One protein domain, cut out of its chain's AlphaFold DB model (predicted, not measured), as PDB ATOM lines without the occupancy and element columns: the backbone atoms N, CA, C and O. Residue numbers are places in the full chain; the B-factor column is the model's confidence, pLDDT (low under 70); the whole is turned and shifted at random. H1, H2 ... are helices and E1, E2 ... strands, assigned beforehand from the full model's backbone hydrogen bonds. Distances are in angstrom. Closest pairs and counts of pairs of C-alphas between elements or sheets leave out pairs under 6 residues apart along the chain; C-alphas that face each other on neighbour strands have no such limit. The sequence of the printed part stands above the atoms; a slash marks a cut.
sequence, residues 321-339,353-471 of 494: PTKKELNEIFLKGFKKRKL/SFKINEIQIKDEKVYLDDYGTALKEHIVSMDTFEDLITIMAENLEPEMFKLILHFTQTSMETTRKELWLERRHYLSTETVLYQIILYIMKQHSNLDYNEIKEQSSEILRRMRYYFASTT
ATOM      1  N   PRO A 321     530.389 397.494 386.511       80.69
ATOM      2  CA  PRO A 321     530.715 396.402 387.417       80.69
ATOM      3  C   PRO A 321     532.179 395.986 387.290       80.69
ATOM      4  O   PRO A 321     532.880 396.369 386.353       80.69
ATOM      5  N   THR A 322     532.637 395.147 388.214       79.25
ATOM      6  CA  THR A 322     533.982 394.565 388.124       79.25
ATOM      7  C   THR A 322     534.134 393.713 386.860       79.25
ATOM      8  O   THR A 322     533.151 393.144 386.371       79.25
ATOM      9  N   LYS A 323     535.372 393.530 386.368       82.81
ATOM     10  CA  LYS A 323     535.666 392.622 385.238       82.81
ATOM     11  C   LYS A 323     534.977 391.256 385.384       82.81
ATOM     12  O   LYS A 323     534.408 390.727 384.433       82.81
ATOM     13  N   LYS A 324     534.964 390.693 386.598       81.94
ATOM     14  CA  LYS A 324     534.312 389.408 386.894       81.94
ATOM     15  C   LYS A 324     532.801 389.440 386.640       81.94
ATOM     16  O   LYS A 324     532.269 388.541 385.996       81.94
ATOM     17  N   GLU A 325     532.111 390.461 387.134       81.12
ATOM     18  CA  GLU A 325     530.660 390.609 386.968       81.12
ATOM     19  C   GLU A 325     530.286 390.934 385.520       81.12
ATOM     20  O   GLU A 325     529.303 390.406 385.000       81.12
ATOM     21  N   LEU A 326     531.090 391.759 384.846       84.25
ATOM     22  CA  LEU A 326     530.949 392.012 383.416       84.25
ATOM     23  C   LEU A 326     531.080 390.708 382.618       84.25
ATOM     24  O   LEU A 326     530.222 390.421 381.787       84.25
ATOM     25  N   ASN A 327     532.069 389.866 382.928       84.69
ATOM     26  CA  ASN A 327     532.201 388.548 382.310       84.69
ATOM     27  C   ASN A 327     530.960 387.682 382.533       84.69
ATOM     28  O   ASN A 327     530.489 387.042 381.598       84.69
ATOM     29  N   GLU A 328     530.358 387.694 383.724       84.31
ATOM     30  CA  GLU A 328     529.090 386.991 383.934       84.31
ATOM     31  C   GLU A 328     527.949 387.533 383.070       84.31
ATOM     32  O   GLU A 328     527.102 386.753 382.629       84.31
ATOM     33  N   ILE A 329     527.889 388.849 382.850       81.38
ATOM     34  CA  ILE A 329     526.889 389.475 381.979       81.38
ATOM     35  C   ILE A 329     527.091 388.976 380.547       81.38
ATOM     36  O   ILE A 329     526.139 388.451 379.964       81.38
ATOM     37  N   PHE A 330     528.318 389.058 380.016       79.38
ATOM     38  CA  PHE A 330     528.675 388.546 378.685       79.38
ATOM     39  C   PHE A 330     528.359 387.056 378.569       79.38
ATOM     40  O   PHE A 330     527.569 386.675 377.709       79.38
ATOM     41  N   LEU A 331     528.806 386.221 379.506       75.94
ATOM     42  CA  LEU A 331     528.495 384.790 379.526       75.94
ATOM     43  C   LEU A 331     526.989 384.495 379.578       75.94
ATOM     44  O   LEU A 331     526.523 383.589 378.892       75.94
ATOM     45  N   LYS A 332     526.198 385.236 380.366       69.88
ATOM     46  CA  LYS A 332     524.729 385.088 380.397       69.88
ATOM     47  C   LYS A 332     524.100 385.486 379.059       69.88
ATOM     48  O   LYS A 332     523.180 384.799 378.624       69.88
ATOM     49  N   GLY A 333     524.621 386.521 378.396       59.44
ATOM     50  CA  GLY A 333     524.256 386.880 377.022       59.44
ATOM     51  C   GLY A 333     524.612 385.785 376.007       59.44
ATOM     52  O   GLY A 333     523.807 385.474 375.133       59.44
ATOM     53  N   PHE A 334     525.760 385.121 376.180       55.88
ATOM     54  CA  PHE A 334     526.265 384.056 375.303       55.88
ATOM     55  C   PHE A 334     525.797 382.640 375.633       55.88
ATOM     56  O   PHE A 334     526.181 381.709 374.920       55.88
ATOM     57  N   LYS A 335     524.945 382.420 376.645       46.53
ATOM     58  CA  LYS A 335     524.397 381.089 376.994       46.53
ATOM     59  C   LYS A 335     523.402 380.525 375.949       46.53
ATOM     60  O   LYS A 335     522.398 379.906 376.286       46.53
ATOM     61  N   LYS A 336     523.744 380.669 374.662       45.34
ATOM     62  CA  LYS A 336     523.438 379.771 373.539       45.34
ATOM     63  C   LYS A 336     524.676 379.068 372.931       45.34
ATOM     64  O   LYS A 336     524.497 378.288 371.999       45.34
ATOM     65  N   ARG A 337     525.908 379.240 373.439       36.75
ATOM     66  CA  ARG A 337     527.086 378.435 373.031       36.75
ATOM     67  C   ARG A 337     527.828 377.839 374.238       36.75
ATOM     68  O   ARG A 337     527.930 378.460 375.289       36.75
ATOM     69  N   LYS A 338     528.243 376.574 374.090       34.41
ATOM     70  CA  LYS A 338     528.832 375.706 375.128       34.41
ATOM     71  C   LYS A 338     530.155 376.266 375.665       34.41
ATOM     72  O   LYS A 338     531.003 376.682 374.886       34.41
ATOM     73  N   LEU A 339     530.302 376.189 376.987       34.66
ATOM     74  CA  LEU A 339     531.503 376.501 377.763       34.66
ATOM     75  C   LEU A 339     532.557 375.390 377.651       34.66
ATOM     76  O   LEU A 339     532.224 374.209 377.770       34.66
ATOM     77  N   SER A 353     551.661 402.899 382.545       37.69
ATOM     78  CA  SER A 353     550.659 403.778 381.952       37.69
ATOM     79  C   SER A 353     550.364 403.342 380.512       37.69
ATOM     80  O   SER A 353     550.945 403.869 379.559       37.69
ATOM     81  N   PHE A 354     549.470 402.374 380.332       43.81
ATOM     82  CA  PHE A 354     548.973 402.009 379.019       43.81
ATOM     83  C   PHE A 354     548.100 403.150 378.498       43.81
ATOM     84  O   PHE A 354     546.944 403.332 378.875       43.81
ATOM     85  N   LYS A 355     548.667 403.941 377.584       55.41
ATOM     86  CA  LYS A 355     547.866 404.665 376.600       55.41
ATOM     87  C   LYS A 355     547.208 403.597 375.738       55.41
ATOM     88  O   LYS A 355     547.847 403.089 374.820       55.41
ATOM     89  N   ILE A 356     545.963 403.234 376.034       63.59
ATOM     90  CA  ILE A 356     545.148 402.410 375.133       63.59
ATOM     91  C   ILE A 356     544.853 403.260 373.914       63.59
ATOM     92  O   ILE A 356     543.824 403.911 373.797       63.59
ATOM     93  N   ASN A 357     545.831 403.345 373.036       73.19
ATOM     94  CA  ASN A 357     545.650 403.893 371.715       73.19
ATOM     95  C   ASN A 357     545.451 402.757 370.724       73.19
ATOM     96  O   ASN A 357     544.788 402.983 369.726       73.19
ATOM     97  N   GLU A 358     545.957 401.562 371.031       83.62
ATOM     98  CA  GLU A 358     545.883 400.363 370.207       83.62
ATOM     99  C   GLU A 358     545.226 399.233 371.002       83.62
ATOM    100  O   GLU A 358     545.616 398.948 372.135       83.62
ATOM    101  N   ILE A 359     544.215 398.607 370.405       85.88
ATOM    102  CA  ILE A 359     543.477 397.476 370.959       85.88
ATOM    103  C   ILE A 359     543.595 396.330 369.959       85.88
ATOM    104  O   ILE A 359     543.199 396.469 368.801       85.88
ATOM    105  N   GLN A 360     544.140 395.202 370.408       85.00
ATOM    106  CA  GLN A 360     544.209 393.982 369.610       85.00
ATOM    107  C   GLN A 360     542.904 393.196 369.771       85.00
ATOM    108  O   GLN A 360     542.504 392.877 370.889       85.00
ATOM    109  N   ILE A 361     542.254 392.864 368.657       86.62
ATOM    110  CA  ILE A 361     541.017 392.079 368.622       86.62
ATOM    111  C   ILE A 361     541.215 390.969 367.604       86.62
ATOM    112  O   ILE A 361     541.201 391.215 366.398       86.62
ATOM    113  N   LYS A 362     541.411 389.742 368.091       84.19
ATOM    114  CA  LYS A 362     541.826 388.610 367.250       84.19
ATOM    115  C   LYS A 362     543.060 388.998 366.423       84.19
ATOM    116  O   LYS A 362     544.067 389.381 367.012       84.19
ATOM    117  N   ASP A 363     542.965 388.976 365.096       84.31
ATOM    118  CA  ASP A 363     544.055 389.318 364.175       84.31
ATOM    119  C   ASP A 363     544.034 390.788 363.714       84.31
ATOM    120  O   ASP A 363     544.874 391.205 362.917       84.31
ATOM    121  N   GLU A 364     543.104 391.604 364.222       90.25
ATOM    122  CA  GLU A 364     542.951 393.008 363.845       90.25
ATOM    123  C   GLU A 364     543.411 393.976 364.936       90.25
ATOM    124  O   GLU A 364     543.204 393.763 366.133       90.25
ATOM    125  N   LYS A 365     543.992 395.094 364.499       88.56
ATOM    126  CA  LYS A 365     544.363 396.224 365.354       88.56
ATOM    127  C   LYS A 365     543.344 397.338 365.193       88.56
ATOM    128  O   LYS A 365     543.051 397.756 364.074       88.56
ATOM    129  N   VAL A 366     542.820 397.823 366.311       87.44
ATOM    130  CA  VAL A 366     541.886 398.948 366.359       87.44
ATOM    131  C   VAL A 366     542.542 400.099 367.101       87.44
ATOM    132  O   VAL A 366     542.935 399.943 368.258       87.44
ATOM    133  N   TYR A 367     542.638 401.256 366.448       88.25
ATOM    134  CA  TYR A 367     543.176 402.456 367.069       88.25
ATOM    135  C   TYR A 367     542.046 403.351 367.570       88.25
ATOM    136  O   TYR A 367     541.157 403.729 366.812       88.25
ATOM    137  N   LEU A 368     542.065 403.722 368.853       84.69
ATOM    138  CA  LEU A 368     541.011 404.579 369.416       84.69
ATOM    139  C   LEU A 368     541.003 405.984 368.797       84.69
ATOM    140  O   LEU A 368     539.959 406.629 368.783       84.69
ATOM    141  N   ASP A 369     542.147 406.461 368.296       84.88
ATOM    142  CA  ASP A 369     542.241 407.769 367.631       84.88
ATOM    143  C   ASP A 369     541.435 407.829 366.323       84.88
ATOM    144  O   ASP A 369     540.985 408.909 365.941       84.88
ATOM    145  N   ASP A 370     541.158 406.681 365.693       86.56
ATOM    146  CA  ASP A 370     540.379 406.603 364.451       86.56
ATOM    147  C   ASP A 370     538.891 406.931 364.661       86.56
ATOM    148  O   ASP A 370     538.172 407.238 363.709       86.56
ATOM    149  N   TYR A 371     538.411 406.882 365.908       83.81
ATOM    150  CA  TYR A 371     537.012 407.136 366.258       83.81
ATOM    151  C   TYR A 371     536.745 408.595 366.625       83.81
ATOM    152  O   TYR A 371     535.589 408.990 366.689       83.81
ATOM    153  N   GLY A 372     537.783 409.403 366.842       82.44
ATOM    154  CA  GLY A 372     537.663 410.788 367.291       82.44
ATOM    155  C   GLY A 372     538.013 410.986 368.766       82.44
ATOM    156  O   GLY A 372     538.298 410.051 369.514       82.44
ATOM    157  N   THR A 373     538.032 412.248 369.199       85.81
ATOM    158  CA  THR A 373     538.612 412.616 370.502       85.81
ATOM    159  C   THR A 373     537.622 412.518 371.663       85.81
ATOM    160  O   THR A 373     538.036 412.241 372.791       85.81
ATOM    161  N   ALA A 374     536.317 412.676 371.401       86.81
ATOM    162  CA  ALA A 374     535.279 412.698 372.437       86.81
ATOM    163  C   ALA A 374     535.257 411.426 373.305       86.81
ATOM    164  O   ALA A 374     535.024 411.510 374.511       86.81
ATOM    165  N   LEU A 375     535.547 410.258 372.727       86.06
ATOM    166  CA  LEU A 375     535.651 409.004 373.473       86.06
ATOM    167  C   LEU A 375     536.733 409.084 374.558       86.06
ATOM    168  O   LEU A 375     536.477 408.702 375.696       86.06
ATOM    169  N   LYS A 376     537.916 409.631 374.247       87.06
ATOM    170  CA  LYS A 376     539.052 409.707 375.182       87.06
ATOM    171  C   LYS A 376     538.926 410.847 376.188       87.06
ATOM    172  O   LYS A 376     539.271 410.682 377.358       87.06
ATOM    173  N   GLU A 377     538.434 412.003 375.748       87.38
ATOM    174  CA  GLU A 377     538.375 413.229 376.558       87.38
ATOM    175  C   GLU A 377     537.583 413.041 377.867       87.38
ATOM    176  O   GLU A 377     537.953 413.584 378.915       87.38
ATOM    177  N   HIS A 378     536.537 412.213 377.827       87.69
ATOM    178  CA  HIS A 378     535.545 412.078 378.897       87.69
ATOM    179  C   HIS A 378     535.649 410.784 379.724       87.69
ATOM    180  O   HIS A 378     534.756 410.499 380.527       87.69
ATOM    181  N   ILE A 379     536.742 410.021 379.590       88.19
ATOM    182  CA  ILE A 379     537.013 408.855 380.449       88.19
ATOM    183  C   ILE A 379     537.286 409.337 381.877       88.19
ATOM    184  O   ILE A 379     538.214 410.121 382.089       88.19
ATOM    185  N   VAL A 380     536.502 408.902 382.867       85.81
ATOM    186  CA  VAL A 380     536.708 409.295 384.276       85.81
ATOM    187  C   VAL A 380     537.488 408.236 385.050       85.81
ATOM    188  O   VAL A 380     538.397 408.589 385.803       85.81
ATOM    189  N   SER A 381     537.182 406.956 384.841       86.19
ATOM    190  CA  SER A 381     537.943 405.841 385.411       86.19
ATOM    191  C   SER A 381     538.543 404.967 384.316       86.19
ATOM    192  O   SER A 381     537.834 404.254 383.598       86.19
ATOM    193  N   MET A 382     539.873 405.010 384.223       84.81
ATOM    194  CA  MET A 382     540.628 404.204 383.266       84.81
ATOM    195  C   MET A 382     540.435 402.705 383.520       84.81
ATOM    196  O   MET A 382     540.260 401.955 382.569       84.81
ATOM    197  N   ASP A 383     540.367 402.288 384.788       85.00
ATOM    198  CA  ASP A 383     540.171 400.887 385.200       85.00
ATOM    199  C   ASP A 383     538.877 400.326 384.614       85.00
ATOM    200  O   ASP A 383     538.860 399.278 383.978       85.00
ATOM    201  N   THR A 384     537.787 401.080 384.756       88.56
ATOM    202  CA  THR A 384     536.488 400.651 384.229       88.56
ATOM    203  C   THR A 384     536.432 400.667 382.709       88.56
ATOM    204  O   THR A 384     535.794 399.806 382.111       88.56
ATOM    205  N   PHE A 385     537.088 401.640 382.073       90.88
ATOM    206  CA  PHE A 385     537.145 401.701 380.619       90.88
ATOM    207  C   PHE A 385     537.922 400.502 380.060       90.88
ATOM    208  O   PHE A 385     537.472 399.859 379.116       90.88
ATOM    209  N   GLU A 386     539.035 400.143 380.693       88.50
ATOM    210  CA  GLU A 386     539.841 398.973 380.352       88.50
ATOM    211  C   GLU A 386     539.119 397.655 380.502       88.50
ATOM    212  O   GLU A 386     539.172 396.827 379.590       88.50
ATOM    213  N   ASP A 387     538.430 397.470 381.625       89.50
ATOM    214  CA  ASP A 387     537.643 396.269 381.866       89.50
ATOM    215  C   ASP A 387     536.594 396.084 380.759       89.50
ATOM    216  O   ASP A 387     536.444 394.983 380.226       89.50
ATOM    217  N   LEU A 388     535.921 397.165 380.339       92.25
ATOM    218  CA  LEU A 388     534.953 397.131 379.238       92.25
ATOM    219  C   LEU A 388     535.609 396.794 377.895       92.25
ATOM    220  O   LEU A 388     535.135 395.894 377.204       92.25
ATOM    221  N   ILE A 389     536.693 397.485 377.531       92.19
ATOM    222  CA  ILE A 389     537.410 397.256 376.269       92.19
ATOM    223  C   ILE A 389     537.935 395.824 376.188       92.19
ATOM    224  O   ILE A 389     537.757 395.157 375.169       92.19
ATOM    225  N   THR A 390     538.534 395.336 377.272       89.81
ATOM    226  CA  THR A 390     539.101 393.990 377.348       89.81
ATOM    227  C   THR A 390     538.016 392.939 377.160       89.81
ATOM    228  O   THR A 390     538.150 392.059 376.318       89.81
ATOM    229  N   ILE A 391     536.898 393.067 377.874       89.69
ATOM    230  CA  ILE A 391     535.799 392.100 377.774       89.69
ATOM    231  C   ILE A 391     535.146 392.145 376.398       89.69
ATOM    232  O   ILE A 391     534.828 391.096 375.839       89.69
ATOM    233  N   MET A 392     534.967 393.332 375.820       91.38
ATOM    234  CA  MET A 392     534.482 393.450 374.449       91.38
ATOM    235  C   MET A 392     535.422 392.750 373.461       91.38
ATOM    236  O   MET A 392     534.943 392.015 372.606       91.38
ATOM    237  N   ALA A 393     536.738 392.942 373.578       90.00
ATOM    238  CA  ALA A 393     537.721 392.316 372.692       90.00
ATOM    239  C   ALA A 393     537.785 390.787 372.865       90.00
ATOM    240  O   ALA A 393     537.925 390.064 371.881       90.00
ATOM    241  N   GLU A 394     537.633 390.291 374.098       88.62
ATOM    242  CA  GLU A 394     537.589 388.856 374.418       88.62
ATOM    243  C   GLU A 394     536.327 388.165 373.858       88.62
ATOM    244  O   GLU A 394     536.343 386.958 373.619       88.62
ATOM    245  N   ASN A 395     535.230 388.905 373.645       88.00
ATOM    246  CA  ASN A 395     533.910 388.316 373.397       88.00
ATOM    247  C   ASN A 395     533.224 388.718 372.078       88.00
ATOM    248  O   ASN A 395     532.229 388.093 371.705       88.00
ATOM    249  N   LEU A 396     533.684 389.757 371.379       89.81
ATOM    250  CA  LEU A 396     533.033 390.280 370.173       89.81
ATOM    251  C   LEU A 396     533.887 390.064 368.921       89.81
ATOM    252  O   LEU A 396     535.114 390.095 368.961       89.81
ATOM    253  N   GLU A 397     533.215 389.895 367.782       91.19
ATOM    254  CA  GLU A 397     533.865 389.993 366.473       91.19
ATOM    255  C   GLU A 397     534.350 391.434 366.218       91.19
ATOM    256  O   GLU A 397     533.699 392.381 366.692       91.19
ATOM    257  N   PRO A 398     535.450 391.633 365.458       92.56
ATOM    258  CA  PRO A 398     536.012 392.957 365.198       92.56
ATOM    259  C   PRO A 398     534.977 393.968 364.694       92.56
ATOM    260  O   PRO A 398     534.931 395.098 365.174       92.56
ATOM    261  N   GLU A 399     534.087 393.585 363.782       93.81
ATOM    262  CA  GLU A 399     533.083 394.484 363.211       93.81
ATOM    263  C   GLU A 399     532.065 394.955 364.255       93.81
ATOM    264  O   GLU A 399     531.690 396.130 364.268       93.81
ATOM    265  N   MET A 400     531.648 394.062 365.157       94.38
ATOM    266  CA  MET A 400     530.730 394.395 366.248       94.38
ATOM    267  C   MET A 400     531.398 395.315 367.269       94.38
ATOM    268  O   MET A 400     530.812 396.315 367.682       94.38
ATOM    269  N   PHE A 401     532.645 395.018 367.640       94.06
ATOM    270  CA  PHE A 401     533.426 395.867 368.535       94.06
ATOM    271  C   PHE A 401     533.535 397.297 367.992       94.06
ATOM    272  O   PHE A 401     533.208 398.266 368.683       94.06
ATOM    273  N   LYS A 402     533.936 397.425 366.720       94.44
ATOM    274  CA  LYS A 402     534.074 398.712 366.030       94.44
ATOM    275  C   LYS A 402     532.741 399.464 365.968       94.44
ATOM    276  O   LYS A 402     532.724 400.682 366.142       94.44
ATOM    277  N   LEU A 403     531.629 398.760 365.745       96.00
ATOM    278  CA  LEU A 403     530.291 399.358 365.711       96.00
ATOM    279  C   LEU A 403     529.876 399.930 367.074       96.00
ATOM    280  O   LEU A 403     529.382 401.054 367.139       96.00
ATOM    281  N   ILE A 404     530.123 399.200 368.165       96.06
ATOM    282  CA  ILE A 404     529.819 399.677 369.522       96.06
ATOM    283  C   ILE A 404     530.643 400.924 369.857       96.06
ATOM    284  O   ILE A 404     530.072 401.906 370.334       96.06
ATOM    285  N   LEU A 405     531.947 400.939 369.546       95.00
ATOM    286  CA  LEU A 405     532.774 402.141 369.731       95.00
ATOM    287  C   LEU A 405     532.238 403.338 368.939       95.00
ATOM    288  O   LEU A 405     532.200 404.455 369.457       95.00
ATOM    289  N   HIS A 406     531.764 403.109 367.712       95.19
ATOM    290  CA  HIS A 406     531.143 404.155 366.906       95.19
ATOM    291  C   HIS A 406     529.850 404.699 367.543       95.19
ATOM    292  O   HIS A 406     529.638 405.916 367.567       95.19
ATOM    293  N   PHE A 407     529.006 403.839 368.124       96.06
ATOM    294  CA  PHE A 407     527.824 404.282 368.873       96.06
ATOM    295  C   PHE A 407     528.188 405.094 370.114       96.06
ATOM    296  O   PHE A 407     527.540 406.108 370.400       96.06
ATOM    297  N   THR A 408     529.224 404.676 370.841       95.62
ATOM    298  CA  THR A 408     529.722 405.398 372.014       95.62
ATOM    299  C   THR A 408     530.232 406.774 371.619       95.62
ATOM    300  O   THR A 408     529.764 407.757 372.188       95.62
ATOM    301  N   GLN A 409     531.097 406.874 370.605       94.19
ATOM    302  CA  GLN A 409     531.575 408.159 370.092       94.19
ATOM    303  C   GLN A 409     530.407 409.073 369.710       94.19
ATOM    304  O   GLN A 409     530.312 410.199 370.199       94.19
ATOM    305  N   THR A 410     529.484 408.573 368.883       93.81
ATOM    306  CA  THR A 410     528.337 409.355 368.404       93.81
ATOM    307  C   THR A 410     527.500 409.873 369.575       93.81
ATOM    308  O   THR A 410     527.097 411.037 369.598       93.81
ATOM    309  N   SER A 411     527.275 409.038 370.592       93.00
ATOM    310  CA  SER A 411     526.553 409.425 371.811       93.00
ATOM    311  C   SER A 411     527.306 410.481 372.631       93.00
ATOM    312  O   SER A 411     526.686 411.409 373.153       93.00
ATOM    313  N   MET A 412     528.635 410.382 372.724       91.44
ATOM    314  CA  MET A 412     529.479 411.357 373.428       91.44
ATOM    315  C   MET A 412     529.569 412.708 372.706       91.44
ATOM    316  O   MET A 412     529.757 413.744 373.349       91.44
ATOM    317  N   GLU A 413     529.405 412.733 371.385       90.19
ATOM    318  CA  GLU A 413     529.379 413.971 370.601       90.19
ATOM    319  C   GLU A 413     528.018 414.665 370.616       90.19
ATOM    320  O   GLU A 413     527.967 415.897 370.623       90.19
ATOM    321  N   THR A 414     526.934 413.884 370.617       88.50
ATOM    322  CA  THR A 414     525.557 414.381 370.481       88.50
ATOM    323  C   THR A 414     524.838 414.410 371.830       88.50
ATOM    324  O   THR A 414     524.751 415.462 372.464       88.50
ATOM    325  N   THR A 415     524.393 413.246 372.312       84.38
ATOM    326  CA  THR A 415     523.616 413.061 373.546       84.38
ATOM    327  C   THR A 415     524.261 413.734 374.755       84.38
ATOM    328  O   THR A 415     523.571 414.412 375.513       84.38
ATOM    329  N   ARG A 416     525.583 413.609 374.933       84.88
ATOM    330  CA  ARG A 416     526.290 414.254 376.053       84.88
ATOM    331  C   ARG A 416     526.146 415.777 376.023       84.88
ATOM    332  O   ARG A 416     525.789 416.366 377.039       84.88
ATOM    333  N   LYS A 417     526.416 416.416 374.875       78.75
ATOM    334  CA  LYS A 417     526.357 417.883 374.751       78.75
ATOM    335  C   LYS A 417     524.952 418.399 375.048       78.75
ATOM    336  O   LYS A 417     524.806 419.364 375.791       78.75
ATOM    337  N   GLU A 418     523.932 417.735 374.514       80.00
ATOM    338  CA  GLU A 418     522.532 418.099 374.751       80.00
ATOM    339  C   GLU A 418     522.136 417.958 376.225       80.00
ATOM    340  O   GLU A 418     521.638 418.906 376.827       80.00
ATOM    341  N   LEU A 419     522.394 416.796 376.835       77.31
ATOM    342  CA  LEU A 419     522.035 416.545 378.233       77.31
ATOM    343  C   LEU A 419     522.771 417.467 379.193       77.31
ATOM    344  O   LEU A 419     522.222 417.868 380.221       77.31
ATOM    345  N   TRP A 420     523.996 417.844 378.856       75.25
ATOM    346  CA  TRP A 420     524.706 418.831 379.636       75.25
ATOM    347  C   TRP A 420     524.061 420.217 379.537       75.25
ATOM    348  O   TRP A 420     523.711 420.798 380.567       75.25
ATOM    349  N   LEU A 421     523.839 420.715 378.315       69.69
ATOM    350  CA  LEU A 421     523.254 422.036 378.065       69.69
ATOM    351  C   LEU A 421     521.849 422.178 378.664       69.69
ATOM    352  O   LEU A 421     521.534 423.204 379.262       69.69
ATOM    353  N   GLU A 422     521.015 421.149 378.534       69.81
ATOM    354  CA  GLU A 422     519.624 421.196 378.985       69.81
ATOM    355  C   GLU A 422     519.455 420.831 380.464       69.81
ATOM    356  O   GLU A 422     518.534 421.313 381.127       69.81
ATOM    357  N   ARG A 423     520.290 419.922 380.988       67.69
ATOM    358  CA  ARG A 423     520.001 419.216 382.249       67.69
ATOM    359  C   ARG A 423     521.154 419.182 383.249       67.69
ATOM    360  O   ARG A 423     520.920 418.679 384.351       67.69
ATOM    361  N   ARG A 424     522.336 419.729 382.927       73.25
ATOM    362  CA  ARG A 424     523.543 419.758 383.790       73.25
ATOM    363  C   ARG A 424     523.925 418.382 384.334       73.25
ATOM    364  O   ARG A 424     524.173 418.209 385.527       73.25
ATOM    365  N   HIS A 425     523.878 417.381 383.465       74.56
ATOM    366  CA  HIS A 425     524.151 415.997 383.824       74.56
ATOM    367  C   HIS A 425     525.403 415.501 383.101       74.56
ATOM    368  O   HIS A 425     525.378 415.328 381.885       74.56
ATOM    369  N   TYR A 426     526.500 415.334 383.845       81.00
ATOM    370  CA  TYR A 426     527.776 414.889 383.288       81.00
ATOM    371  C   TYR A 426     527.727 413.381 383.042       81.00
ATOM    372  O   TYR A 426     527.290 412.616 383.912       81.00
ATOM    373  N   LEU A 427     528.212 412.960 381.874       85.56
ATOM    374  CA  LEU A 427     528.286 411.561 381.462       85.56
ATOM    375  C   LEU A 427     529.727 411.196 381.120       85.56
ATOM    376  O   LEU A 427     530.364 411.872 380.315       85.56
ATOM    377  N   SER A 428     530.221 410.111 381.715       89.62
ATOM    378  CA  SER A 428     531.526 409.552 381.369       89.62
ATOM    379  C   SER A 428     531.426 408.558 380.213       89.62
ATOM    380  O   SER A 428     530.396 407.897 380.032       89.62
ATOM    381  N   THR A 429     532.515 408.427 379.452       92.38
ATOM    382  CA  THR A 429     532.603 407.498 378.315       92.38
ATOM    383  C   THR A 429     532.286 406.067 378.735       92.38
ATOM    384  O   THR A 429     531.490 405.397 378.082       92.38
ATOM    385  N   GLU A 430     532.867 405.601 379.841       92.50
ATOM    386  CA  GLU A 430     532.677 404.237 380.337       92.50
ATOM    387  C   GLU A 430     531.212 403.936 380.688       92.50
ATOM    388  O   GLU A 430     530.717 402.845 380.407       92.50
ATOM    389  N   THR A 431     530.474 404.922 381.210       91.00
ATOM    390  CA  THR A 431     529.050 404.762 381.524       91.00
ATOM    391  C   THR A 431     528.235 404.625 380.242       91.00
ATOM    392  O   THR A 431     527.378 403.750 380.144       91.00
ATOM    393  N   VAL A 432     528.511 405.463 379.238       93.12
ATOM    394  CA  VAL A 432     527.830 405.405 377.936       93.12
ATOM    395  C   VAL A 432     528.123 404.091 377.220       93.12
ATOM    396  O   VAL A 432     527.194 403.430 376.756       93.12
ATOM    397  N   LEU A 433     529.390 403.677 377.185       95.00
ATOM    398  CA  LEU A 433     529.815 402.408 376.604       95.00
ATOM    399  C   LEU A 433     529.108 401.223 377.272       95.00
ATOM    400  O   LEU A 433     528.499 400.399 376.591       95.00
ATOM    401  N   TYR A 434     529.117 401.175 378.604       94.19
ATOM    402  CA  TYR A 434     528.466 400.111 379.360       94.19
ATOM    403  C   TYR A 434     526.957 400.035 379.100       94.19
ATOM    404  O   TYR A 434     526.424 398.947 378.888       94.19
ATOM    405  N   GLN A 435     526.254 401.172 379.054       92.88
ATOM    406  CA  GLN A 435     524.811 401.178 378.784       92.88
ATOM    407  C   GLN A 435     524.471 400.730 377.358       92.88
ATOM    408  O   GLN A 435     523.486 400.015 377.167       92.88
ATOM    409  N   ILE A 436     525.302 401.078 376.368       94.69
ATOM    410  CA  ILE A 436     525.152 400.579 374.993       94.69
ATOM    411  C   ILE A 436     525.312 399.057 374.964       94.69
ATOM    412  O   ILE A 436     524.453 398.368 374.412       94.69
ATOM    413  N   ILE A 437     526.359 398.526 375.606       93.38
ATOM    414  CA  ILE A 437     526.597 397.080 375.714       93.38
ATOM    415  C   ILE A 437     525.395 396.390 376.362       93.38
ATOM    416  O   ILE A 437     524.839 395.456 375.787       93.38
ATOM    417  N   LEU A 438     524.942 396.873 377.523       91.25
ATOM    418  CA  LEU A 438     523.791 396.304 378.223       91.25
ATOM    419  C   LEU A 438     522.530 396.294 377.360       91.25
ATOM    420  O   LEU A 438     521.790 395.307 377.353       91.25
ATOM    421  N   TYR A 439     522.265 397.388 376.646       92.56
ATOM    422  CA  TYR A 439     521.108 397.485 375.768       92.56
ATOM    423  C   TYR A 439     521.188 396.467 374.630       92.56
ATOM    424  O   TYR A 439     520.237 395.708 374.430       92.56
ATOM    425  N   ILE A 440     522.326 396.415 373.931       92.56
ATOM    426  CA  ILE A 440     522.556 395.485 372.822       92.56
ATOM    427  C   ILE A 440     522.415 394.048 373.308       92.56
ATOM    428  O   ILE A 440     521.660 393.279 372.731       92.56
ATOM    429  N   MET A 441     523.048 393.688 374.418       89.06
ATOM    430  CA  MET A 441     522.971 392.331 374.948       89.06
ATOM    431  C   MET A 441     521.558 391.924 375.372       89.06
ATOM    432  O   MET A 441     521.184 390.757 375.259       89.06
ATOM    433  N   LYS A 442     520.764 392.877 375.871       89.38
ATOM    434  CA  LYS A 442     519.392 392.623 376.313       89.38
ATOM    435  C   LYS A 442     518.410 392.505 375.147       89.38
ATOM    436  O   LYS A 442     517.498 391.688 375.231       89.38
ATOM    437  N   GLN A 443     518.560 393.326 374.109       89.56
ATOM    438  CA  GLN A 443     517.603 393.410 372.996       89.56
ATOM    439  C   GLN A 443     518.038 392.614 371.756       89.56
ATOM    440  O   GLN A 443     517.189 392.097 371.041       89.56
ATOM    441  N   HIS A 444     519.345 392.438 371.555       87.50
ATOM    442  CA  HIS A 444     519.978 391.777 370.408       87.50
ATOM    443  C   HIS A 444     520.937 390.676 370.883       87.50
ATOM    444  O   HIS A 444     522.135 390.678 370.604       87.50
ATOM    445  N   SER A 445     520.412 389.720 371.654       82.00
ATOM    446  CA  SER A 445     521.206 388.643 372.279       82.00
ATOM    447  C   SER A 445     521.936 387.710 371.296       82.00
ATOM    448  O   SER A 445     522.870 387.016 371.686       82.00
ATOM    449  N   ASN A 446     521.519 387.673 370.027       84.69
ATOM    450  CA  ASN A 446     522.206 386.968 368.938       84.69
ATOM    451  C   ASN A 446     523.464 387.702 368.441       84.69
ATOM    452  O   ASN A 446     524.263 387.074 367.750       84.69
ATOM    453  N   LEU A 447     523.627 388.985 368.788       86.44
ATOM    454  CA  LEU A 447     524.708 389.864 368.337       86.44
ATOM    455  C   LEU A 447     524.872 389.869 366.809       86.44
ATOM    456  O   LEU A 447     525.991 389.890 366.295       86.44
ATOM    457  N   ASP A 448     523.755 389.845 366.076       91.75
ATOM    458  CA  ASP A 448     523.791 389.947 364.619       91.75
ATOM    459  C   ASP A 448     524.236 391.355 364.202       91.75
ATOM    460  O   ASP A 448     523.585 392.360 364.503       91.75
ATOM    461  N   TYR A 449     525.379 391.424 363.519       94.56
ATOM    462  CA  TYR A 449     525.981 392.687 363.099       94.56
ATOM    463  C   TYR A 449     525.071 393.504 362.185       94.56
ATOM    464  O   TYR A 449     524.968 394.718 362.364       94.56
ATOM    465  N   ASN A 450     524.410 392.866 361.219       94.81
ATOM    466  CA  ASN A 450     523.591 393.581 360.248       94.81
ATOM    467  C   ASN A 450     522.322 394.115 360.913       94.81
ATOM    468  O   ASN A 450     521.994 395.283 360.725       94.81
ATOM    469  N   GLU A 451     521.680 393.310 361.763       93.88
ATOM    470  CA  GLU A 451     520.511 393.724 362.542       93.88
ATOM    471  C   GLU A 451     520.829 394.939 363.428       93.88
ATOM    472  O   GLU A 451     520.131 395.954 363.389       93.88
ATOM    473  N   ILE A 452     521.915 394.869 364.204       95.44
ATOM    474  CA  ILE A 452     522.314 395.950 365.116       95.44
ATOM    475  C   ILE A 452     522.703 397.206 364.328       95.44
ATOM    476  O   ILE A 452     522.344 398.320 364.716       95.44
ATOM    477  N   LYS A 453     523.396 397.045 363.195       96.31
ATOM    478  CA  LYS A 453     523.763 398.155 362.312       96.31
ATOM    479  C   LYS A 453     522.539 398.828 361.696       96.31
ATOM    480  O   LYS A 453     522.482 400.056 361.672       96.31
ATOM    481  N   GLU A 454     521.544 398.075 361.241       95.56
ATOM    482  CA  GLU A 454     520.287 398.639 360.732       95.56
ATOM    483  C   GLU A 454     519.509 399.383 361.829       95.56
ATOM    484  O   GLU A 454     518.888 400.412 361.565       95.56
ATOM    485  N   GLN A 455     519.606 398.927 363.080       94.88
ATOM    486  CA  GLN A 455     518.940 399.549 364.228       94.88
ATOM    487  C   GLN A 455     519.740 400.666 364.915       94.88
ATOM    488  O   GLN A 455     519.293 401.200 365.935       94.88
ATOM    489  N   SER A 456     520.875 401.086 364.347       94.81
ATOM    490  CA  SER A 456     521.774 402.106 364.918       94.81
ATOM    491  C   SER A 456     521.040 403.350 365.436       94.81
ATOM    492  O   SER A 456     521.258 403.788 366.567       94.81
ATOM    493  N   SER A 457     520.130 403.913 364.634       94.25
ATOM    494  CA  SER A 457     519.389 405.125 365.003       94.25
ATOM    495  C   SER A 457     518.464 404.907 366.198       94.25
ATOM    496  O   SER A 457     518.332 405.791 367.042       94.25
ATOM    497  N   GLU A 458     517.828 403.737 366.292       94.12
ATOM    498  CA  GLU A 458     516.954 403.405 367.417       94.12
ATOM    499  C   GLU A 458     517.766 403.178 368.692       94.12
ATOM    500  O   GLU A 458     517.386 403.691 369.745       94.12
ATOM    501  N   ILE A 459     518.909 402.491 368.602       94.56
ATOM    502  CA  ILE A 459     519.822 402.278 369.735       94.56
ATOM    503  C   ILE A 459     520.276 403.629 370.301       94.56
ATOM    504  O   ILE A 459     520.083 403.897 371.490       94.56
ATOM    505  N   LEU A 460     520.801 404.519 369.453       94.62
ATOM    506  CA  LEU A 460     521.247 405.853 369.867       94.62
ATOM    507  C   LEU A 460     520.100 406.679 370.465       94.62
ATOM    508  O   LEU A 460     520.258 407.315 371.510       94.62
ATOM    509  N   ARG A 461     518.906 406.618 369.861       93.88
ATOM    510  CA  ARG A 461     517.705 407.285 370.382       93.88
ATOM    511  C   ARG A 461     517.316 406.756 371.768       93.88
ATOM    512  O   ARG A 461     516.967 407.540 372.650       93.88
ATOM    513  N   ARG A 462     517.387 405.443 371.993       92.56
ATOM    514  CA  ARG A 462     517.095 404.814 373.292       92.56
ATOM    515  C   ARG A 462     518.110 405.202 374.357       92.56
ATOM    516  O   ARG A 462     517.696 405.495 375.476       92.56
ATOM    517  N   MET A 463     519.395 405.274 374.008       91.44
ATOM    518  CA  MET A 463     520.439 405.765 374.914       91.44
ATOM    519  C   MET A 463     520.173 407.210 375.330       91.44
ATOM    520  O   MET A 463     520.209 407.525 376.519       91.44
ATOM    521  N   ARG A 464     519.790 408.069 374.380       90.62
ATOM    522  CA  ARG A 464     519.386 409.450 374.670       90.62
ATOM    523  C   ARG A 464     518.231 409.517 375.669       90.62
ATOM    524  O   ARG A 464     518.323 410.252 376.649       90.62
ATOM    525  N   TYR A 465     517.166 408.733 375.477       90.44
ATOM    526  CA  TYR A 465     516.050 408.702 376.434       90.44
ATOM    527  C   TYR A 465     516.444 408.158 377.803       90.44
ATOM    528  O   TYR A 465     515.983 408.687 378.815       90.44
ATOM    529  N   TYR A 466     517.283 407.123 377.842       89.56
ATOM    530  CA  TYR A 466     517.775 406.560 379.093       89.56
ATOM    531  C   TYR A 466     518.491 407.636 379.915       89.56
ATOM    532  O   TYR A 466     518.059 407.935 381.026       89.56
ATOM    533  N   PHE A 467     519.494 408.304 379.346       87.38
ATOM    534  CA  PHE A 467     520.249 409.332 380.066       87.38
ATOM    535  C   PHE A 467     519.450 410.623 380.320       87.38
ATOM    536  O   PHE A 467     519.674 411.317 381.308       87.38
ATOM    537  N   ALA A 468     518.456 410.945 379.487       86.00
ATOM    538  CA  ALA A 468     517.510 412.014 379.808       86.00
ATOM    539  C   ALA A 468     516.671 411.677 381.053       86.00
ATOM    540  O   ALA A 468     516.364 412.565 381.846       86.00
ATOM    541  N   SER A 469     516.321 410.403 381.256       85.62
ATOM    542  CA  SER A 469     515.528 409.958 382.409       85.62
ATOM    543  C   SER A 469     516.308 409.930 383.732       85.62
ATOM    544  O   SER A 469     515.702 409.997 384.802       85.62
ATOM    545  N   THR A 470     517.644 409.904 383.679       84.25
ATOM    546  CA  THR A 470     518.513 409.959 384.867       84.25
ATOM    547  C   THR A 470     518.729 411.385 385.382       84.25
ATOM    548  O   THR A 470     519.419 411.583 386.382       84.25
ATOM    549  N   THR A 471     518.117 412.400 384.756       83.88
ATOM    550  CA  THR A 471     518.257 413.789 385.206       83.88
ATOM    551  C   THR A 471     517.594 414.032 386.571       83.88
ATOM    552  O   THR A 471     516.392 413.793 386.745       83.88
TER     553      THR A 471
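This is residues 321 to 339 and 353 to 471 of the 494 residues of the protein "uncharacterized protein LOC108038099 isoform X1" of Drosophila rhopaloa (UniProt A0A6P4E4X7). A small hairpin of two strands, E1 and E2, packs on one side of a compact helical body, in whose middle the helices H5 and H7 cross steeply. H1, H4 and H7 make a triangle of helices that run the same way, H9 crosses H5 and H7 on the side away from the hairpin, and H6 follows H5 at one far end of the body. The short H2 and H3 pack on the later half of H5, and H8 sits by its first residues. The printed part has 138 residues, with nine named helices and two named strands in the order H1 E1 E2 H2 H3 H4 H5 H6 H7 H8 H9; the sheet, E1 - E2, is antiparallel and the class is mostly helix. The whole is compact, with a radius of gyration of the C-alphas of 14.6 A and spans of 46 by 35 by 27 A.

E1 is residues 358 to 361, 9.7 A long, and E2 is residues 364 to 367, 10.0 A long. H2 is residues 368 to 371 and H3 residues 374 to 377. H4, residues 382 to 395, is 19.9 A long. H5, residues 398 to 413, is the longest helix by residues and measures 22.7 A from C-alpha 398 at (536.012, 392.957, 365.198) to C-alpha 413 at (529.379, 413.971, 370.601). H6 is residues 415 to 423, H7 residues 429 to 443 with 21.3 A, and H8 residues 449 to 454. H9, residues 456 to 469, is 20.2 A long and ends with C-alpha 469 at (515.528, 409.958, 382.409). H1, residues 323 to 334, is 16.1 A long and begins with C-alpha 323 at (535.666, 392.622, 385.238).

E1 and E2 form an antiparallel hairpin at 151 degrees, with N 359 and O 366 at 2.8 A and N 364 and O 361 at 2.9 A, both within hydrogen-bond range. The closest C-alphas of E1 and H4 are those of Ile 361 and Ala 393, 5.2 A apart. H5 is the hub, touching five other helices. It touches H7 at a steep tilt of 55 degrees, opposite ways, closest at the C-alphas of Thr 408 and Leu 433, 5.5 A. With residues 407 to 411 alone it touches H9 at a steep tilt of 45 degrees, closest at Ser 411 and Leu 460, C-alphas 6.7 A apart. H5 touches H3, with the C-alphas of Leu 375 and Gln 409 at 5.4 A. It only just touches H2 and H8, with 3 pairs of C-alphas within 8 A each; the closest are Tyr 371 and His 406 at 6.6 A, and Met 400 and Tyr 449 at 5.9 A. H1, H4 and H7 are a bundle, three helices side by side. H1 touches H4 at a shallow tilt of 30 degrees, the same way, with the C-alphas of Lys 323 and Asp 387 at 5.3 A. H4 touches H7 at a shallow tilt of 32 degrees, only just short of steep, closest at the C-alphas of Phe 385 and Glu 430, 5.1 A. H6 only just touches H9, with 3 pairs of C-alphas within 8 A, closest at Thr 415 and Arg 464, 5.7 A. In H1, H4, H5, H6, H7, H8 and H9 every O i to N i+4 pair is within hydrogen-bond range; H2 and H3 are too short for such a pair, and their single O i to N i+3 pair is within range in H2 but not in H3.

The C-alphas farthest apart are those of Lys 338 and Leu 421, 46.8 A. Residues 340 to 352 are not printed, and C-alphas 339 and 353 stand 33.6 A apart across this cut, in the link from H1 to E1. Of the links that are printed whole, each is tight. The mean pLDDT of the printed part is 84.5; residues 332 to 339, 353 to 356 and 421 to 423 are under 70.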